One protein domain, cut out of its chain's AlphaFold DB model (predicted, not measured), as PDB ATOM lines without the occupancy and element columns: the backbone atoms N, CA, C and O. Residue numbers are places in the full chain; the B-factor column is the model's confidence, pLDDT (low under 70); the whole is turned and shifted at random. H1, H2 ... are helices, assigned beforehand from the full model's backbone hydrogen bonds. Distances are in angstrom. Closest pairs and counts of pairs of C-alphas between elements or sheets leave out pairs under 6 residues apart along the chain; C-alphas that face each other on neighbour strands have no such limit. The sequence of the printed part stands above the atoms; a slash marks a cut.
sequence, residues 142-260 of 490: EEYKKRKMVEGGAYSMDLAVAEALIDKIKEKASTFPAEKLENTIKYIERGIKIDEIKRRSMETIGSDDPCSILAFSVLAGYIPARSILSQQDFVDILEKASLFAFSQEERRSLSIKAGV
ATOM      1  N   GLU A 142       0.772 -21.145  13.148       84.06
ATOM      2  CA  GLU A 142      -0.405 -21.596  13.900       84.06
ATOM      3  C   GLU A 142      -1.426 -22.317  13.022       84.06
ATOM      4  O   GLU A 142      -2.012 -23.317  13.435       84.06
ATOM      5  N   GLU A 143      -1.661 -21.806  11.816       83.62
ATOM      6  CA  GLU A 143      -2.589 -22.408  10.863       83.62
ATOM      7  C   GLU A 143      -2.043 -23.733  10.319       83.62
ATOM      8  O   GLU A 143      -2.799 -24.691  10.175       83.62
ATOM      9  N   TYR A 144      -0.728 -23.810  10.112       85.88
ATOM     10  CA  TYR A 144      -0.007 -25.031   9.772       85.88
ATOM     11  C   TYR A 144      -0.214 -26.124  10.832       85.88
ATOM     12  O   TYR A 144      -0.622 -27.224  10.479       85.88
ATOM     13  N   LYS A 145      -0.082 -25.808  12.131       81.81
ATOM     14  CA  LYS A 145      -0.385 -26.760  13.222       81.81
ATOM     15  C   LYS A 145      -1.857 -27.176  13.276       81.81
ATOM     16  O   LYS A 145      -2.174 -28.314  13.614       81.81
ATOM     17  N   LYS A 146      -2.770 -26.226  13.039       81.75
ATOM     18  CA  LYS A 146      -4.223 -26.445  13.164       81.75
ATOM     19  C   LYS A 146      -4.781 -27.297  12.024       81.75
ATOM     20  O   LYS A 146      -5.774 -27.997  12.227       81.75
ATOM     21  N   ARG A 147      -4.183 -27.237  10.831       81.56
ATOM     22  CA  ARG A 147      -4.603 -28.036   9.674       81.56
ATOM     23  C   ARG A 147      -3.969 -29.425   9.747       81.56
ATOM     24  O   ARG A 147      -2.754 -29.557   9.776       81.56
ATOM     25  N   LYS A 148      -4.795 -30.470   9.756       65.75
ATOM     26  CA  LYS A 148      -4.320 -31.860   9.754       65.75
ATOM     27  C   LYS A 148      -4.109 -32.393   8.335       65.75
ATOM     28  O   LYS A 148      -4.809 -32.002   7.402       65.75
ATOM     29  N   MET A 149      -3.165 -33.326   8.226       70.75
ATOM     30  CA  MET A 149      -3.015 -34.253   7.102       70.75
ATOM     31  C   MET A 149      -4.354 -34.968   6.836       70.75
ATOM     32  O   MET A 149      -5.043 -35.364   7.780       70.75
ATOM     33  N   VAL A 150      -4.727 -35.108   5.566       72.94
ATOM     34  CA  VAL A 150      -5.913 -35.857   5.116       72.94
ATOM     35  C   VAL A 150      -5.530 -37.339   4.935       72.94
ATOM     36  O   VAL A 150      -4.359 -37.705   5.073       72.94
ATOM     37  N   GLU A 151      -6.502 -38.211   4.652       66.50
ATOM     38  CA  GLU A 151      -6.290 -39.642   4.385       66.50
ATOM     39  C   GLU A 151      -5.082 -39.910   3.467       66.50
ATOM     40  O   GLU A 151      -4.881 -39.243   2.451       66.50
ATOM     41  N   GLY A 152      -4.266 -40.902   3.840       65.56
ATOM     42  CA  GLY A 152      -3.120 -41.347   3.039       65.56
ATOM     43  C   GLY A 152      -1.908 -40.407   3.019       65.56
ATOM     44  O   GLY A 152      -1.046 -40.576   2.164       65.56
ATOM     45  N   GLY A 153      -1.816 -39.427   3.928       75.19
ATOM     46  CA  GLY A 153      -0.655 -38.531   4.028       75.19
ATOM     47  C   GLY A 153      -0.683 -37.340   3.064       75.19
ATOM     48  O   GLY A 153       0.347 -36.729   2.789       75.19
ATOM     49  N   ALA A 154      -1.856 -37.014   2.529       76.19
ATOM     50  CA  ALA A 154      -2.045 -35.889   1.626       76.19
ATOM     51  C   ALA A 154      -2.346 -34.581   2.376       76.19
ATOM     52  O   ALA A 154      -2.886 -34.578   3.484       76.19
ATOM     53  N   TYR A 155      -2.053 -33.447   1.742       83.44
ATOM     54  CA  TYR A 155      -2.180 -32.117   2.336       83.44
ATOM     55  C   TYR A 155      -3.086 -31.198   1.504       83.44
ATOM     56  O   TYR A 155      -3.120 -31.284   0.279       83.44
ATOM     57  N   SER A 156      -3.783 -30.252   2.145       85.69
ATOM     58  CA  SER A 156      -4.370 -29.104   1.420       85.69
ATOM     59  C   SER A 156      -3.277 -28.312   0.686       85.69
ATOM     60  O   SER A 156      -2.132 -28.325   1.134       85.69
ATOM     61  N   MET A 157      -3.599 -27.590  -0.394       85.12
ATOM     62  CA  MET A 157      -2.604 -26.868  -1.212       85.12
ATOM     63  C   MET A 157      -1.634 -26.009  -0.391       85.12
ATOM     64  O   MET A 157      -0.423 -26.097  -0.581       85.12
ATOM     65  N   ASP A 158      -2.153 -25.192   0.527       86.50
ATOM     66  CA  ASP A 158      -1.316 -24.297   1.334       86.50
ATOM     67  C   ASP A 158      -0.382 -25.073   2.278       86.50
ATOM     68  O   ASP A 158       0.754 -24.665   2.519       86.50
ATOM     69  N   LEU A 159      -0.864 -26.203   2.807       88.06
ATOM     70  CA  LEU A 159      -0.113 -27.061   3.718       88.06
ATOM     71  C   LEU A 159       0.974 -27.838   2.957       88.06
ATOM     72  O   LEU A 159       2.114 -27.877   3.401       88.06
ATOM     73  N   ALA A 160       0.664 -28.327   1.753       88.75
ATOM     74  CA  ALA A 160       1.627 -28.959   0.852       88.75
ATOM     75  C   ALA A 160       2.789 -28.019   0.484       88.75
ATOM     76  O   ALA A 160       3.945 -28.438   0.427       88.75
ATOM     77  N   VAL A 161       2.486 -26.738   0.239       88.94
ATOM     78  CA  VAL A 161       3.503 -25.706  -0.010       88.94
ATOM     79  C   VAL A 161       4.357 -25.466   1.231       88.94
ATOM     80  O   VAL A 161       5.576 -25.374   1.104       88.94
ATOM     81  N   ALA A 162       3.734 -25.324   2.405       89.69
ATOM     82  CA  ALA A 162       4.451 -25.080   3.653       89.69
ATOM     83  C   ALA A 162       5.422 -26.227   3.972       89.69
ATOM     84  O   ALA A 162       6.581 -25.960   4.275       89.69
ATOM     85  N   GLU A 163       4.991 -27.478   3.803       90.12
ATOM     86  CA  GLU A 163       5.851 -28.654   3.988       90.12
ATOM     87  C   GLU A 163       7.030 -28.674   3.025       90.12
ATOM     88  O   GLU A 163       8.188 -28.724   3.439       90.12
ATOM     89  N   ALA A 164       6.759 -28.542   1.724       91.12
ATOM     90  CA  ALA A 164       7.815 -28.533   0.720       91.12
ATOM     91  C   ALA A 164       8.820 -27.386   0.944       91.12
ATOM     92  O   ALA A 164      10.013 -27.542   0.674       91.12
ATOM     93  N   LEU A 165       8.351 -26.239   1.449       90.56
ATOM     94  CA  LEU A 165       9.190 -25.107   1.829       90.56
ATOM     95  C   LEU A 165      10.076 -25.439   3.038       90.56
ATOM     96  O   LEU A 165      11.279 -25.186   2.975       90.56
ATOM     97  N   ILE A 166       9.505 -25.994   4.113       90.81
ATOM     98  CA  ILE A 166      10.248 -26.396   5.317       90.81
ATOM     99  C   ILE A 166      11.345 -27.392   4.938       90.81
ATOM    100  O   ILE A 166      12.511 -27.166   5.267       90.81
ATOM    101  N   ASP A 167      10.995 -28.434   4.185       91.75
ATOM    102  CA  ASP A 167      11.934 -29.455   3.719       91.75
ATOM    103  C   ASP A 167      13.076 -28.843   2.907       91.75
ATOM    104  O   ASP A 167      14.250 -29.117   3.166       91.75
ATOM    105  N   LYS A 168      12.758 -27.966   1.946       93.12
ATOM    106  CA  LYS A 168      13.778 -27.346   1.091       93.12
ATOM    107  C   LYS A 168      14.689 -26.395   1.865       93.12
ATOM    108  O   LYS A 168      15.879 -26.303   1.562       93.12
ATOM    109  N   ILE A 169      14.164 -25.688   2.865       90.75
ATOM    110  CA  ILE A 169      14.989 -24.826   3.717       90.75
ATOM    111  C   ILE A 169      15.912 -25.669   4.588       90.75
ATOM    112  O   ILE A 169      17.091 -25.340   4.661       90.75
ATOM    113  N   LYS A 170      15.424 -26.755   5.198       91.06
ATOM    114  CA  LYS A 170      16.272 -27.672   5.975       91.06
ATOM    115  C   LYS A 170      17.392 -28.267   5.116       91.06
ATOM    116  O   LYS A 170      18.543 -28.267   5.541       91.06
ATOM    117  N   GLU A 171      17.066 -28.685   3.890       91.25
ATOM    118  CA  GLU A 171      18.019 -29.174   2.880       91.25
ATOM    119  C   GLU A 171      19.096 -28.127   2.546       91.25
ATOM    120  O   GLU A 171      20.275 -28.449   2.475       91.25
ATOM    121  N   LYS A 172      18.723 -26.853   2.371       89.44
ATOM    122  CA  LYS A 172      19.681 -25.760   2.124       89.44
ATOM    123  C   LYS A 172      20.500 -25.407   3.360       89.44
ATOM    124  O   LYS A 172      21.702 -25.184   3.252       89.44
ATOM    125  N   ALA A 173      19.858 -25.334   4.518       86.56
ATOM    126  CA  ALA A 173      20.469 -24.936   5.777       86.56
ATOM    127  C   ALA A 173      21.579 -25.903   6.199       86.56
ATOM    128  O   ALA A 173      22.625 -25.453   6.659       86.56
ATOM    129  N   SER A 174      21.402 -27.205   5.958       86.75
ATOM    130  CA  SER A 174      22.423 -28.218   6.250       86.75
ATOM    131  C   SER A 174      23.698 -28.063   5.411       86.75
ATOM    132  O   SER A 174      24.748 -28.565   5.804       86.75
ATOM    133  N   THR A 175      23.641 -27.340   4.287       87.31
ATOM    134  CA  THR A 175      24.822 -27.035   3.458       87.31
ATOM    135  C   THR A 175      25.589 -25.794   3.918       87.31
ATOM    136  O   THR A 175      26.678 -25.520   3.413       87.31
ATOM    137  N   PHE A 176      25.036 -25.002   4.843       84.75
ATOM    138  CA  PHE A 176      25.690 -23.784   5.312       84.75
ATOM    139  C   PHE A 176      26.752 -24.091   6.375       84.75
ATOM    140  O   PHE A 176      26.557 -24.977   7.206       84.75
ATOM    141  N   PRO A 177      27.855 -23.317   6.422       84.31
ATOM    142  CA  PRO A 177      28.768 -23.355   7.559       84.31
ATOM    143  C   PRO A 177      28.020 -23.023   8.856       84.31
ATOM    144  O   PRO A 177      27.229 -22.075   8.879       84.31
ATOM    145  N   ALA A 178      28.304 -23.756   9.936       78.75
ATOM    146  CA  ALA A 178      27.629 -23.598  11.229       78.75
ATOM    147  C   ALA A 178      27.647 -22.143  11.738       78.75
ATOM    148  O   ALA A 178      26.623 -21.618  12.168       78.75
ATOM    149  N   GLU A 179      28.777 -21.450  11.569       79.81
ATOM    150  CA  GLU A 179      28.956 -20.047  11.958       79.81
ATOM    151  C   GLU A 179      27.997 -19.094  11.222       79.81
ATOM    152  O   GLU A 179      27.438 -18.164  11.805       79.81
ATOM    153  N   LYS A 180      27.737 -19.336   9.932       80.56
ATOM    154  CA  LYS A 180      26.805 -18.522   9.138       80.56
ATOM    155  C   LYS A 180      25.363 -18.728   9.596       80.56
ATOM    156  O   LYS A 180      24.573 -17.780   9.608       80.56
ATOM    157  N   LEU A 181      25.027 -19.962   9.959       75.06
ATOM    158  CA  LEU A 181      23.709 -20.328  10.454       75.06
ATOM    159  C   LEU A 181      23.448 -19.670  11.817       75.06
ATOM    160  O   LEU A 181      22.435 -18.991  11.981       75.06
ATOM    161  N   GLU A 182      24.412 -19.752  12.737       75.38
ATOM    162  CA  GLU A 182      24.356 -19.065  14.032       75.38
ATOM    163  C   GLU A 182      24.256 -17.546  13.885       75.38
ATOM    164  O   GLU A 182      23.422 -16.923  14.538       75.38
ATOM    165  N   ASN A 183      25.048 -16.935  13.001       77.69
ATOM    166  CA  ASN A 183      25.003 -15.489  12.779       77.69
ATOM    167  C   ASN A 183      23.658 -15.027  12.198       77.69
ATOM    168  O   ASN A 183      23.152 -13.966  12.566       77.69
ATOM    169  N   THR A 184      23.051 -15.832  11.320       74.44
ATOM    170  CA  THR A 184      21.716 -15.552  10.770       74.44
ATOM    171  C   THR A 184      20.657 -15.620  11.866       74.44
ATOM    172  O   THR A 184      19.803 -14.741  11.946       74.44
ATOM    173  N   ILE A 185      20.744 -16.620  12.746       72.62
ATOM    174  CA  ILE A 185      19.840 -16.794  13.886       72.62
ATOM    175  C   ILE A 185      20.004 -15.645  14.901       72.62
ATOM    176  O   ILE A 185      19.007 -15.049  15.304       72.62
ATOM    177  N   LYS A 186      21.242 -15.247  15.230       72.38
ATOM    178  CA  LYS A 186      21.547 -14.087  16.094       72.38
ATOM    179  C   LYS A 186      21.001 -12.769  15.547       72.38
ATOM    180  O   LYS A 186      20.642 -11.875  16.307       72.38
ATOM    181  N   TYR A 187      20.908 -12.615  14.227       70.69
ATOM    182  CA  TYR A 187      20.321 -11.411  13.636       70.69
ATOM    183  C   TYR A 187      18.821 -11.276  13.955       70.69
ATOM    184  O   TYR A 187      18.332 -10.161  14.138       70.69
ATOM    185  N   ILE A 188      18.103 -12.399  14.089       69.56
ATOM    186  CA  ILE A 188      16.682 -12.434  14.481       69.56
ATOM    187  C   ILE A 188      16.501 -12.000  15.948       69.56
ATOM    188  O   ILE A 188      15.497 -11.368  16.289       69.56
ATOM    189  N   GLU A 189      17.497 -12.253  16.808       61.59
ATOM    190  CA  GLU A 189      17.468 -11.900  18.240       61.59
ATOM    191  C   GLU A 189      17.311 -10.399  18.505       61.59
ATOM    192  O   GLU A 189      16.870 -10.001  19.582       61.59
ATOM    193  N   ARG A 190      17.613  -9.546  17.516       64.12
ATOM    194  CA  ARG A 190      17.432  -8.091  17.619       64.12
ATOM    195  C   ARG A 190      15.964  -7.662  17.762       64.12
ATOM    196  O   ARG A 190      15.726  -6.494  18.059       64.12
ATOM    197  N   GLY A 191      15.000  -8.568  17.565       67.50
ATOM    198  CA  GLY A 191      13.568  -8.293  17.733       67.50
ATOM    199  C   GLY A 191      12.782  -9.295  18.590       67.50
ATOM    200  O   GLY A 191      11.754  -8.913  19.144       67.50
ATOM    201  N   ILE A 192      13.222 -10.556  18.714       74.56
ATOM    202  CA  ILE A 192      12.505 -11.630  19.435       74.56
ATOM    203  C   ILE A 192      13.521 -12.508  20.179       74.56
ATOM    204  O   ILE A 192      14.546 -12.871  19.610       74.56
ATOM    205  N   LYS A 193      13.244 -12.895  21.434       82.00
ATOM    206  CA  LYS A 193      14.140 -13.774  22.211       82.00
ATOM    207  C   LYS A 193      14.284 -15.150  21.552       82.00
ATOM    208  O   LYS A 193      13.286 -15.794  21.230       82.00
ATOM    209  N   ILE A 194      15.516 -15.645  21.432       78.88
ATOM    210  CA  ILE A 194      15.808 -16.931  20.781       78.88
ATOM    211  C   ILE A 194      15.136 -18.130  21.451       78.88
ATOM    212  O   ILE A 194      14.673 -19.031  20.758       78.88
ATOM    213  N   ASP A 195      15.012 -18.115  22.778       83.19
ATOM    214  CA  ASP A 195      14.350 -19.184  23.534       83.19
ATOM    215  C   ASP A 195      12.876 -19.314  23.139       83.19
ATOM    216  O   ASP A 195      12.327 -20.416  23.065       83.19
ATOM    217  N   GLU A 196      12.232 -18.191  22.808       84.69
ATOM    218  CA  GLU A 196      10.861 -18.193  22.318       84.69
ATOM    219  C   GLU A 196      10.768 -18.797  20.911       84.69
ATOM    220  O   GLU A 196       9.851 -19.572  20.636       84.69
ATOM    221  N   ILE A 197      11.728 -18.496  20.033       84.12
ATOM    222  CA  ILE A 197      11.788 -19.056  18.677       84.12
ATOM    223  C   ILE A 197      12.044 -20.562  18.736       84.12
ATOM    224  O   ILE A 197      11.343 -21.314  18.063       84.12
ATOM    225  N   LYS A 198      12.991 -21.015  19.567       85.44
ATOM    226  CA  LYS A 198      13.283 -22.439  19.785       85.44
ATOM    227  C   LYS A 198      12.049 -23.191  20.261       85.44
ATOM    228  O   LYS A 198      11.665 -24.179  19.642       85.44
ATOM    229  N   ARG A 199      11.368 -22.668  21.288       87.75
ATOM    230  CA  ARG A 199      10.118 -23.250  21.791       87.75
ATOM    231  C   ARG A 199       9.062 -23.336  20.688       87.75
ATOM    232  O   ARG A 199       8.498 -24.402  20.462       87.75
ATOM    233  N   ARG A 200       8.815 -22.244  19.955       86.38
ATOM    234  CA  ARG A 200       7.812 -22.233  18.876       86.38
ATOM    235  C   ARG A 200       8.194 -23.142  17.700       86.38
ATOM    236  O   ARG A 200       7.295 -23.747  17.114       86.38
ATOM    237  N   SER A 201       9.480 -23.265  17.372       86.62
ATOM    238  CA  SER A 201       9.995 -24.209  16.372       86.62
ATOM    239  C   SER A 201       9.721 -25.644  16.801       86.62
ATOM    240  O   SER A 201       9.104 -26.393  16.044       86.62
ATOM    241  N   MET A 202      10.072 -25.996  18.041       87.31
ATOM    242  CA  MET A 202       9.815 -27.321  18.606       87.31
ATOM    243  C   MET A 202       8.323 -27.664  18.571       87.31
ATOM    244  O   MET A 202       7.940 -28.752  18.161       87.31
ATOM    245  N   GLU A 203       7.457 -26.709  18.906       85.31
ATOM    246  CA  GLU A 203       6.010 -26.919  18.863       85.31
ATOM    247  C   GLU A 203       5.422 -27.001  17.439       85.31
ATOM    248  O   GLU A 203       4.294 -27.463  17.291       85.31
ATOM    249  N   THR A 204       6.094 -26.467  16.408       84.88
ATOM    250  CA  THR A 204       5.570 -26.389  15.021       84.88
ATOM    251  C   THR A 204       6.149 -27.464  14.125       84.88
ATOM    252  O   THR A 204       5.406 -28.170  13.458       84.88
ATOM    253  N   ILE A 205       7.473 -27.554  14.097       85.88
ATOM    254  CA  ILE A 205       8.242 -28.416  13.203       85.88
ATOM    255  C   ILE A 205       8.671 -29.703  13.927       85.88
ATOM    256  O   ILE A 205       9.075 -30.665  13.278       85.88
ATOM    257  N   GLY A 206       8.590 -29.743  15.262       86.12
ATOM    258  CA  GLY A 206       8.987 -30.906  16.061       86.12
ATOM    259  C   GLY A 206      10.492 -31.011  16.318       86.12
ATOM    260  O   GLY A 206      10.947 -32.057  16.768       86.12
ATOM    261  N   SER A 207      11.264 -29.961  16.014       86.94
ATOM    262  CA  SER A 207      12.706 -29.899  16.272       86.94
ATOM    263  C   SER A 207      13.163 -28.464  16.561       86.94
ATOM    264  O   SER A 207      12.615 -27.494  16.018       86.94
ATOM    265  N   ASP A 208      14.175 -28.332  17.411       85.00
ATOM    266  CA  ASP A 208      14.868 -27.091  17.758       85.00
ATOM    267  C   ASP A 208      16.299 -27.033  17.193       85.00
ATOM    268  O   ASP A 208      17.073 -26.142  17.547       85.00
ATOM    269  N   ASP A 209      16.649 -27.945  16.279       88.56
ATOM    270  CA  ASP A 209      17.926 -27.882  15.575       88.56
ATOM    271  C   ASP A 209      18.054 -26.566  14.767       88.56
ATOM    272  O   ASP A 209      17.045 -26.002  14.319       88.56
ATOM    273  N   PRO A 210      19.279 -26.056  14.538       86.44
ATOM    274  CA  PRO A 210      19.490 -24.794  13.827       86.44
ATOM    275  C   PRO A 210      18.812 -24.692  12.445       86.44
ATOM    276  O   PRO A 210      18.369 -23.607  12.056       86.44
ATOM    277  N   CYS A 211      18.684 -25.798  11.705       88.88
ATOM    278  CA  CYS A 211      18.012 -25.829  10.404       88.88
ATOM    279  C   CYS A 211      16.490 -25.699  10.560       88.88
ATOM    280  O   CYS A 211      15.850 -24.968   9.800       88.88
ATOM    281  N   SER A 212      15.913 -26.361  11.563       88.75
ATOM    282  CA  SER A 212      14.494 -26.263  11.918       88.75
ATOM    283  C   SER A 212      14.130 -24.871  12.437       88.75
ATOM    284  O   SER A 212      13.128 -24.310  11.993       88.75
ATOM    285  N   ILE A 213      14.985 -24.253  13.261       87.56
ATOM    286  CA  ILE A 213      14.826 -22.854  13.697       87.56
ATOM    287  C   ILE A 213      14.783 -21.913  12.488       87.56
ATOM    288  O   ILE A 213      13.927 -21.024  12.417       87.56
ATOM    289  N   LEU A 214      15.685 -22.101  11.520       87.94
ATOM    290  CA  LEU A 214      15.720 -21.283  10.310       87.94
ATOM    291  C   LEU A 214      14.468 -21.493   9.446       87.94
ATOM    292  O   LEU A 214      13.860 -20.517   9.006       87.94
ATOM    293  N   ALA A 215      14.045 -22.744   9.243       88.75
ATOM    294  CA  ALA A 215      12.829 -23.076   8.500       88.75
ATOM    295  C   ALA A 215      11.577 -22.459   9.142       88.75
ATOM    296  O   ALA A 215      10.785 -21.816   8.448       88.75
ATOM    297  N   PHE A 216      11.439 -22.563  10.469       89.50
ATOM    298  CA  PHE A 216      10.368 -21.906  11.217       89.50
ATOM    299  C   PHE A 216      10.415 -20.388  11.041       89.50
ATOM    300  O   PHE A 216       9.385 -19.763  10.810       89.50
ATOM    301  N   SER A 217      11.602 -19.788  11.104       88.12
ATOM    302  CA  SER A 217      11.769 -18.338  10.981       88.12
ATOM    303  C   SER A 217      11.364 -17.805   9.606       88.12
ATOM    304  O   SER A 217      10.812 -16.709   9.505       88.12
ATOM    305  N   VAL A 218      11.592 -18.580   8.542       87.88
ATOM    306  CA  VAL A 218      11.108 -18.248   7.196       87.88
ATOM    307  C   VAL A 218       9.596 -18.441   7.087       87.88
ATOM    308  O   VAL A 218       8.913 -17.567   6.556       87.88
ATOM    309  N   LEU A 219       9.060 -19.546   7.618       87.62
ATOM    310  CA  LEU A 219       7.618 -19.820   7.629       87.62
ATOM    311  C   LEU A 219       6.835 -18.752   8.412       87.62
ATOM    312  O   LEU A 219       5.767 -18.321   7.989       87.62
ATOM    313  N   ALA A 220       7.390 -18.290   9.533       86.50
ATOM    314  CA  ALA A 220       6.842 -17.221  10.361       86.50
ATOM    315  C   ALA A 220       6.999 -15.821   9.735       86.50
ATOM    316  O   ALA A 220       6.446 -14.856  10.254       86.50
ATOM    317  N   GLY A 221       7.744 -15.697   8.629       83.94
ATOM    318  CA  GLY A 221       7.975 -14.433   7.932       83.94
ATOM    319  C   GLY A 221       9.020 -13.520   8.578       83.94
ATOM    320  O   GLY A 221       9.179 -12.388   8.127       83.94
ATOM    321  N   TYR A 222       9.760 -13.989   9.589       85.56
ATOM    322  CA  TYR A 222      10.867 -13.231  10.189       85.56
ATOM    323  C   TYR A 222      12.037 -13.072   9.215       85.56
ATOM    324  O   TYR A 222      12.711 -12.043   9.213       85.56
ATOM    325  N   ILE A 223      12.262 -14.081   8.366       84.19
ATOM    326  CA  ILE A 223      13.272 -14.050   7.308       84.19
ATOM    327  C   ILE A 223      12.591 -14.205   5.942       84.19
ATOM    328  O   ILE A 223      11.852 -15.169   5.730       84.19
ATOM    329  N   PRO A 224      12.864 -13.324   4.962       83.38
ATOM    330  CA  PRO A 224      12.343 -13.493   3.613       83.38
ATOM    331  C   PRO A 224      12.934 -14.747   2.963       83.38
ATOM    332  O   PRO A 224      14.150 -14.841   2.801       83.38
ATOM    333  N   ALA A 225      12.091 -15.667   2.490       82.31
ATOM    334  CA  ALA A 225      12.531 -16.908   1.836       82.31
ATOM    335  C   ALA A 225      13.536 -16.681   0.684       82.31
ATOM    336  O   ALA A 225      14.474 -17.453   0.505       82.31
ATOM    337  N   ARG A 226      13.391 -15.575  -0.062       82.56
ATOM    338  CA  ARG A 226      14.283 -15.193  -1.177       82.56
ATOM    339  C   ARG A 226      15.725 -14.872  -0.763       82.56
ATOM    340  O   ARG A 226      16.582 -14.783  -1.631       82.56
ATOM    341  N   SER A 227      15.991 -14.664   0.527       83.50
ATOM    342  CA  SER A 227      17.358 -14.464   1.035       83.50
ATOM    343  C   SER A 227      18.160 -15.770   1.112       83.50
ATOM    344  O   SER A 227      19.387 -15.735   1.129       83.50
ATOM    345  N   ILE A 228      17.470 -16.915   1.129       83.75
ATOM    346  CA  ILE A 228      18.057 -18.255   1.285       83.75
ATOM    347  C   ILE A 228      17.867 -19.080   0.005       83.75
ATOM    348  O   ILE A 228      18.752 -19.832  -0.409       83.75
ATOM    349  N   LEU A 229      16.700 -18.943  -0.624       86.19
ATOM    350  CA  LEU A 229      16.266 -19.756  -1.752       86.19
ATOM    351  C   LEU A 229      16.445 -19.014  -3.079       86.19
ATOM    352  O   LEU A 229      16.068 -17.850  -3.224       86.19
ATOM    353  N   SER A 230      16.983 -19.725  -4.067       87.56
ATOM    354  CA  SER A 230      17.053 -19.287  -5.460       87.56
ATOM    355  C   SER A 230      15.711 -19.482  -6.173       87.56
ATOM    356  O   SER A 230      14.832 -20.199  -5.699       87.56
ATOM    357  N   GLN A 231      15.556 -18.885  -7.357       83.69
ATOM    358  CA  GLN A 231      14.355 -19.049  -8.185       83.69
ATOM    359  C   GLN A 231      14.098 -20.520  -8.565       83.69
ATOM    360  O   GLN A 231      12.946 -20.948  -8.562       83.69
ATOM    361  N   GLN A 232      15.158 -21.306  -8.793       87.44
ATOM    362  CA  GLN A 232      15.063 -22.748  -9.044       87.44
ATOM    363  C   GLN A 232      14.543 -23.509  -7.814       87.44
ATOM    364  O   GLN A 232      13.705 -24.391  -7.958       87.44
ATOM    365  N   ASP A 233      14.948 -23.117  -6.603       90.69
ATOM    366  CA  ASP A 233      14.450 -23.756  -5.379       90.69
ATOM    367  C   ASP A 233      12.932 -23.559  -5.214       90.69
ATOM    368  O   ASP A 233      12.236 -24.461  -4.758       90.69
ATOM    369  N   PHE A 234      12.390 -22.406  -5.629       88.12
ATOM    370  CA  PHE A 234      10.940 -22.174  -5.626       88.12
ATOM    371  C   PHE A 234      10.189 -23.048  -6.639       88.12
ATOM    372  O   PHE A 234       9.047 -23.429  -6.377       88.12
ATOM    373  N   VAL A 235      10.806 -23.367  -7.780       89.19
ATOM    374  CA  VAL A 235      10.251 -24.324  -8.750       89.19
ATOM    375  C   VAL A 235      10.185 -25.712  -8.113       89.19
ATOM    376  O   VAL A 235       9.112 -26.311  -8.088       89.19
ATOM    377  N   ASP A 236      11.286 -26.164  -7.508       91.19
ATOM    378  CA  ASP A 236      11.365 -27.465  -6.837       91.19
ATOM    379  C   ASP A 236      10.332 -27.588  -5.702       91.19
ATOM    380  O   ASP A 236       9.694 -28.629  -5.552       91.19
ATOM    381  N   ILE A 237      10.125 -26.520  -4.918       91.50
ATOM    382  CA  ILE A 237       9.113 -26.473  -3.849       91.50
ATOM    383  C   ILE A 237       7.709 -26.672  -4.418       91.50
ATOM    384  O   ILE A 237       6.940 -27.465  -3.882       91.50
ATOM    385  N   LEU A 238       7.356 -25.971  -5.498       91.06
ATOM    386  CA  LEU A 238       6.032 -26.096  -6.111       91.06
ATOM    387  C   LEU A 238       5.811 -27.483  -6.730       91.06
ATOM    388  O   LEU A 238       4.701 -28.010  -6.662       91.06
ATOM    389  N   GLU A 239       6.857 -28.091  -7.288       92.19
ATOM    390  CA  GLU A 239       6.806 -29.457  -7.815       92.19
ATOM    391  C   GLU A 239       6.619 -30.479  -6.699       92.19
ATOM    392  O   GLU A 239       5.681 -31.275  -6.768       92.19
ATOM    393  N   LYS A 240       7.421 -30.404  -5.630       92.19
ATOM    394  CA  LYS A 240       7.254 -31.254  -4.441       92.19
ATOM    395  C   LYS A 240       5.865 -31.070  -3.818       92.19
ATOM    396  O   LYS A 240       5.162 -32.052  -3.590       92.19
ATOM    397  N   ALA A 241       5.407 -29.829  -3.648       90.38
ATOM    398  CA  ALA A 241       4.074 -29.532  -3.124       90.38
ATOM    399  C   ALA A 241       2.955 -30.131  -3.997       90.38
ATOM    400  O   ALA A 241       1.931 -30.576  -3.481       90.38
ATOM    401  N   SER A 242       3.138 -30.187  -5.320       91.81
ATOM    402  CA  SER A 242       2.156 -30.806  -6.220       91.81
ATOM    403  C   SER A 242       2.013 -32.319  -6.018       91.81
ATOM    404  O   SER A 242       0.950 -32.861  -6.306       91.81
ATOM    405  N   LEU A 243       3.039 -32.998  -5.493       89.94
ATOM    406  CA  LEU A 243       2.978 -34.422  -5.143       89.94
ATOM    407  C   LEU A 243       2.232 -34.643  -3.821       89.94
ATOM    408  O   LEU A 243       1.511 -35.626  -3.670       89.94
ATOM    409  N   PHE A 244       2.377 -33.697  -2.894       86.50
ATOM    410  CA  PHE A 244       1.769 -33.700  -1.565       86.50
ATOM    411  C   PHE A 244       0.291 -33.297  -1.546       86.50
ATOM    412  O   PHE A 244      -0.435 -33.664  -0.622       86.50
ATOM    413  N   ALA A 245      -0.170 -32.537  -2.541       86.50
ATOM    414  CA  ALA A 245      -1.522 -31.991  -2.537       86.50
ATOM    415  C   ALA A 245      -2.619 -33.075  -2.629       86.50
ATOM    416  O   ALA A 245      -2.472 -34.098  -3.304       86.50
ATOM    417  N   PHE A 246      -3.741 -32.827  -1.956       85.38
ATOM    418  CA  PHE A 246      -4.862 -33.753  -1.822       85.38
ATOM    419  C   PHE A 246      -5.681 -33.877  -3.108       85.38
ATOM    420  O   PHE A 246      -5.786 -34.969  -3.668       85.38
ATOM    421  N   SER A 247      -6.230 -32.771  -3.616       86.44
ATOM    422  CA  SER A 247      -7.122 -32.815  -4.780       86.44
ATOM    423  C   SER A 247      -6.370 -32.709  -6.111       86.44
ATOM    424  O   SER A 247      -5.361 -32.010  -6.228       86.44
ATOM    425  N   GLN A 248      -6.896 -33.343  -7.169       87.38
ATOM    426  CA  GLN A 248      -6.319 -33.219  -8.516       87.38
ATOM    427  C   GLN A 248      -6.257 -31.761  -9.009       87.38
ATOM    428  O   GLN A 248      -5.329 -31.401  -9.736       87.38
ATOM    429  N   GLU A 249      -7.209 -30.912  -8.610       87.31
ATOM    430  CA  GLU A 249      -7.218 -29.495  -8.988       87.31
ATOM    431  C   GLU A 249      -6.043 -28.732  -8.357       87.31
ATOM    432  O   GLU A 249      -5.357 -27.976  -9.049       87.31
ATOM    433  N   GLU A 250      -5.755 -28.971  -7.074       87.25
ATOM    434  CA  GLU A 250      -4.621 -28.363  -6.371       87.25
ATOM    435  C   GLU A 250      -3.283 -28.851  -6.933       87.25
ATOM    436  O   GLU A 250      -2.409 -28.028  -7.220       87.25
ATOM    437  N   ARG A 251      -3.143 -30.166  -7.178       89.56
ATOM    438  CA  ARG A 251      -1.951 -30.744  -7.828       89.56
ATOM    439  C   ARG A 251      -1.675 -30.064  -9.163       89.56
ATOM    440  O   ARG A 251      -0.563 -29.610  -9.429       89.56
ATOM    441  N   ARG A 252      -2.716 -29.933  -9.992       89.31
ATOM    442  CA  ARG A 252      -2.623 -29.292 -11.307       89.31
ATOM    443  C   ARG A 252      -2.280 -27.805 -11.197       89.31
ATOM    444  O   ARG A 252      -1.452 -27.325 -11.964       89.31
ATOM    445  N   SER A 253      -2.869 -27.085 -10.244       88.81
ATOM    446  CA  SER A 253      -2.570 -25.669  -9.982       88.81
ATOM    447  C   SER A 253      -1.103 -25.451  -9.594       88.81
ATOM    448  O   SER A 253      -0.431 -24.593 -10.170       88.81
ATOM    449  N   LEU A 254      -0.573 -26.263  -8.673       90.06
ATOM    450  CA  LEU A 254       0.830 -26.202  -8.250       90.06
ATOM    451  C   LEU A 254       1.789 -26.559  -9.392       90.06
ATOM    452  O   LEU A 254       2.737 -25.816  -9.641       90.06
ATOM    453  N   SER A 255       1.491 -27.624 -10.140       90.81
ATOM    454  CA  SER A 255       2.274 -28.041 -11.310       90.81
ATOM    455  C   SER A 255       2.332 -26.951 -12.391       90.81
ATOM    456  O   SER A 255       3.399 -26.657 -12.930       90.81
ATOM    457  N   ILE A 256       1.214 -26.267 -12.653       91.00
ATOM    458  CA  ILE A 256       1.169 -25.129 -13.581       91.00
ATOM    459  C   ILE A 256       2.005 -23.958 -13.065       91.00
ATOM    460  O   ILE A 256       2.778 -23.382 -13.829       91.00
ATOM    461  N   LYS A 257       1.888 -23.595 -11.780       91.44
ATOM    462  CA  LYS A 257       2.700 -22.515 -11.194       91.44
ATOM    463  C   LYS A 257       4.196 -22.832 -11.282       91.44
ATOM    464  O   LYS A 257       4.967 -21.939 -11.634       91.44
ATOM    465  N   ALA A 258       4.588 -24.083 -11.032       91.81
ATOM    466  CA  ALA A 258       5.962 -24.546 -11.203       91.81
ATOM    467  C   ALA A 258       6.430 -24.420 -12.659       91.81
ATOM    468  O   ALA A 258       7.460 -23.800 -12.920       91.81
ATOM    469  N   GLY A 259       5.645 -24.934 -13.612       93.19
ATOM    470  CA  GLY A 259       5.958 -24.864 -15.041       93.19
ATOM    471  C   GLY A 259       6.108 -23.428 -15.543       93.19
ATOM    472  O   GLY A 259       7.074 -23.112 -16.233       93.19
ATOM    473  N   VAL A 260       5.209 -22.530 -15.131       93.75
ATOM    474  CA  VAL A 260       5.282 -21.101 -15.467       93.75
ATOM    475  C   VAL A 260       6.524 -20.448 -14.865       93.75
ATOM    476  O   VAL A 260       7.218 -19.711 -15.563       93.75
TER     477      VAL A 260
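What this domain is: This is residues 142 to 260 of the 490 residues of a protein of Candidatus Methanodesulfokores washburnensis (UniProt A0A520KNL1). The long helix H2 runs through the middle, with H5 packed on one side of it and the hairpin of H6 and H7 on the other. H4 crosses H5 on the side away from H2, H3 packs on H5 near the end of H2, and the short H1 lies near the first residues of H2. The printed part has 119 residues, with seven named helices, H1 to H7 in chain order, and no named strand: the class is all helix. It is compact, with a radius of gyration of the C-alphas of 14.8 A, and spans 42 by 29 by 21 A.

Where its parts are: H1 is residues 142 to 146, beginning at C-alpha 142 (-0.405, -21.596, 13.900). H2, residues 157 to 173, is 24.2 A long. H3 is residues 178 to 188, H4 194 to 205 and H5 210 to 219. H6, residues 231 to 244, is 20.4 A long, and H7, residues 248 to 260, 18.2 A, ending at C-alpha 260 (5.282, -21.101, -15.467).

How they stand to each other: H1 only just touches H4, by residue 204 of H4 alone, with 3 pairs of C-alphas within 8 A; the closest, Lys 145 and Thr 204, are 6.2 A apart. H2 touches H6 at a steep tilt of 50 degrees, opposite ways; the closest C-alphas, Ala 160 and Ala 241, are 4.7 A apart. H2 touches H5, closest C-alphas Lys 170 and Cys 211 at 5.1 A. H3 touches H5, closest C-alphas Leu 181 and Pro 210 at 7.0 A. H4 and H5 touch about perpendicular, at 79 degrees, closest C-alphas Ser 201 and Phe 216 at 5.7 A. H6 and H7 form a helical hairpin with a shallow tilt of 14 degrees, closest C-alphas Ser 242 and Arg 251 at 4.4 A. Every O i to N i+4 pair is within hydrogen-bond range in H1, H2, H4, H5, H6 and H7; in H3 6 of 7 are.

The domain as a whole: The two C-alphas farthest apart, Arg 190 and Gln 248, are 43.3 A apart. The printed part has no cut, and the link H5 to H6, 11 residues, is long. Mean pLDDT of the printed part is 84.6; residues 148, 151 to 152 and 188 to 191 are under 70.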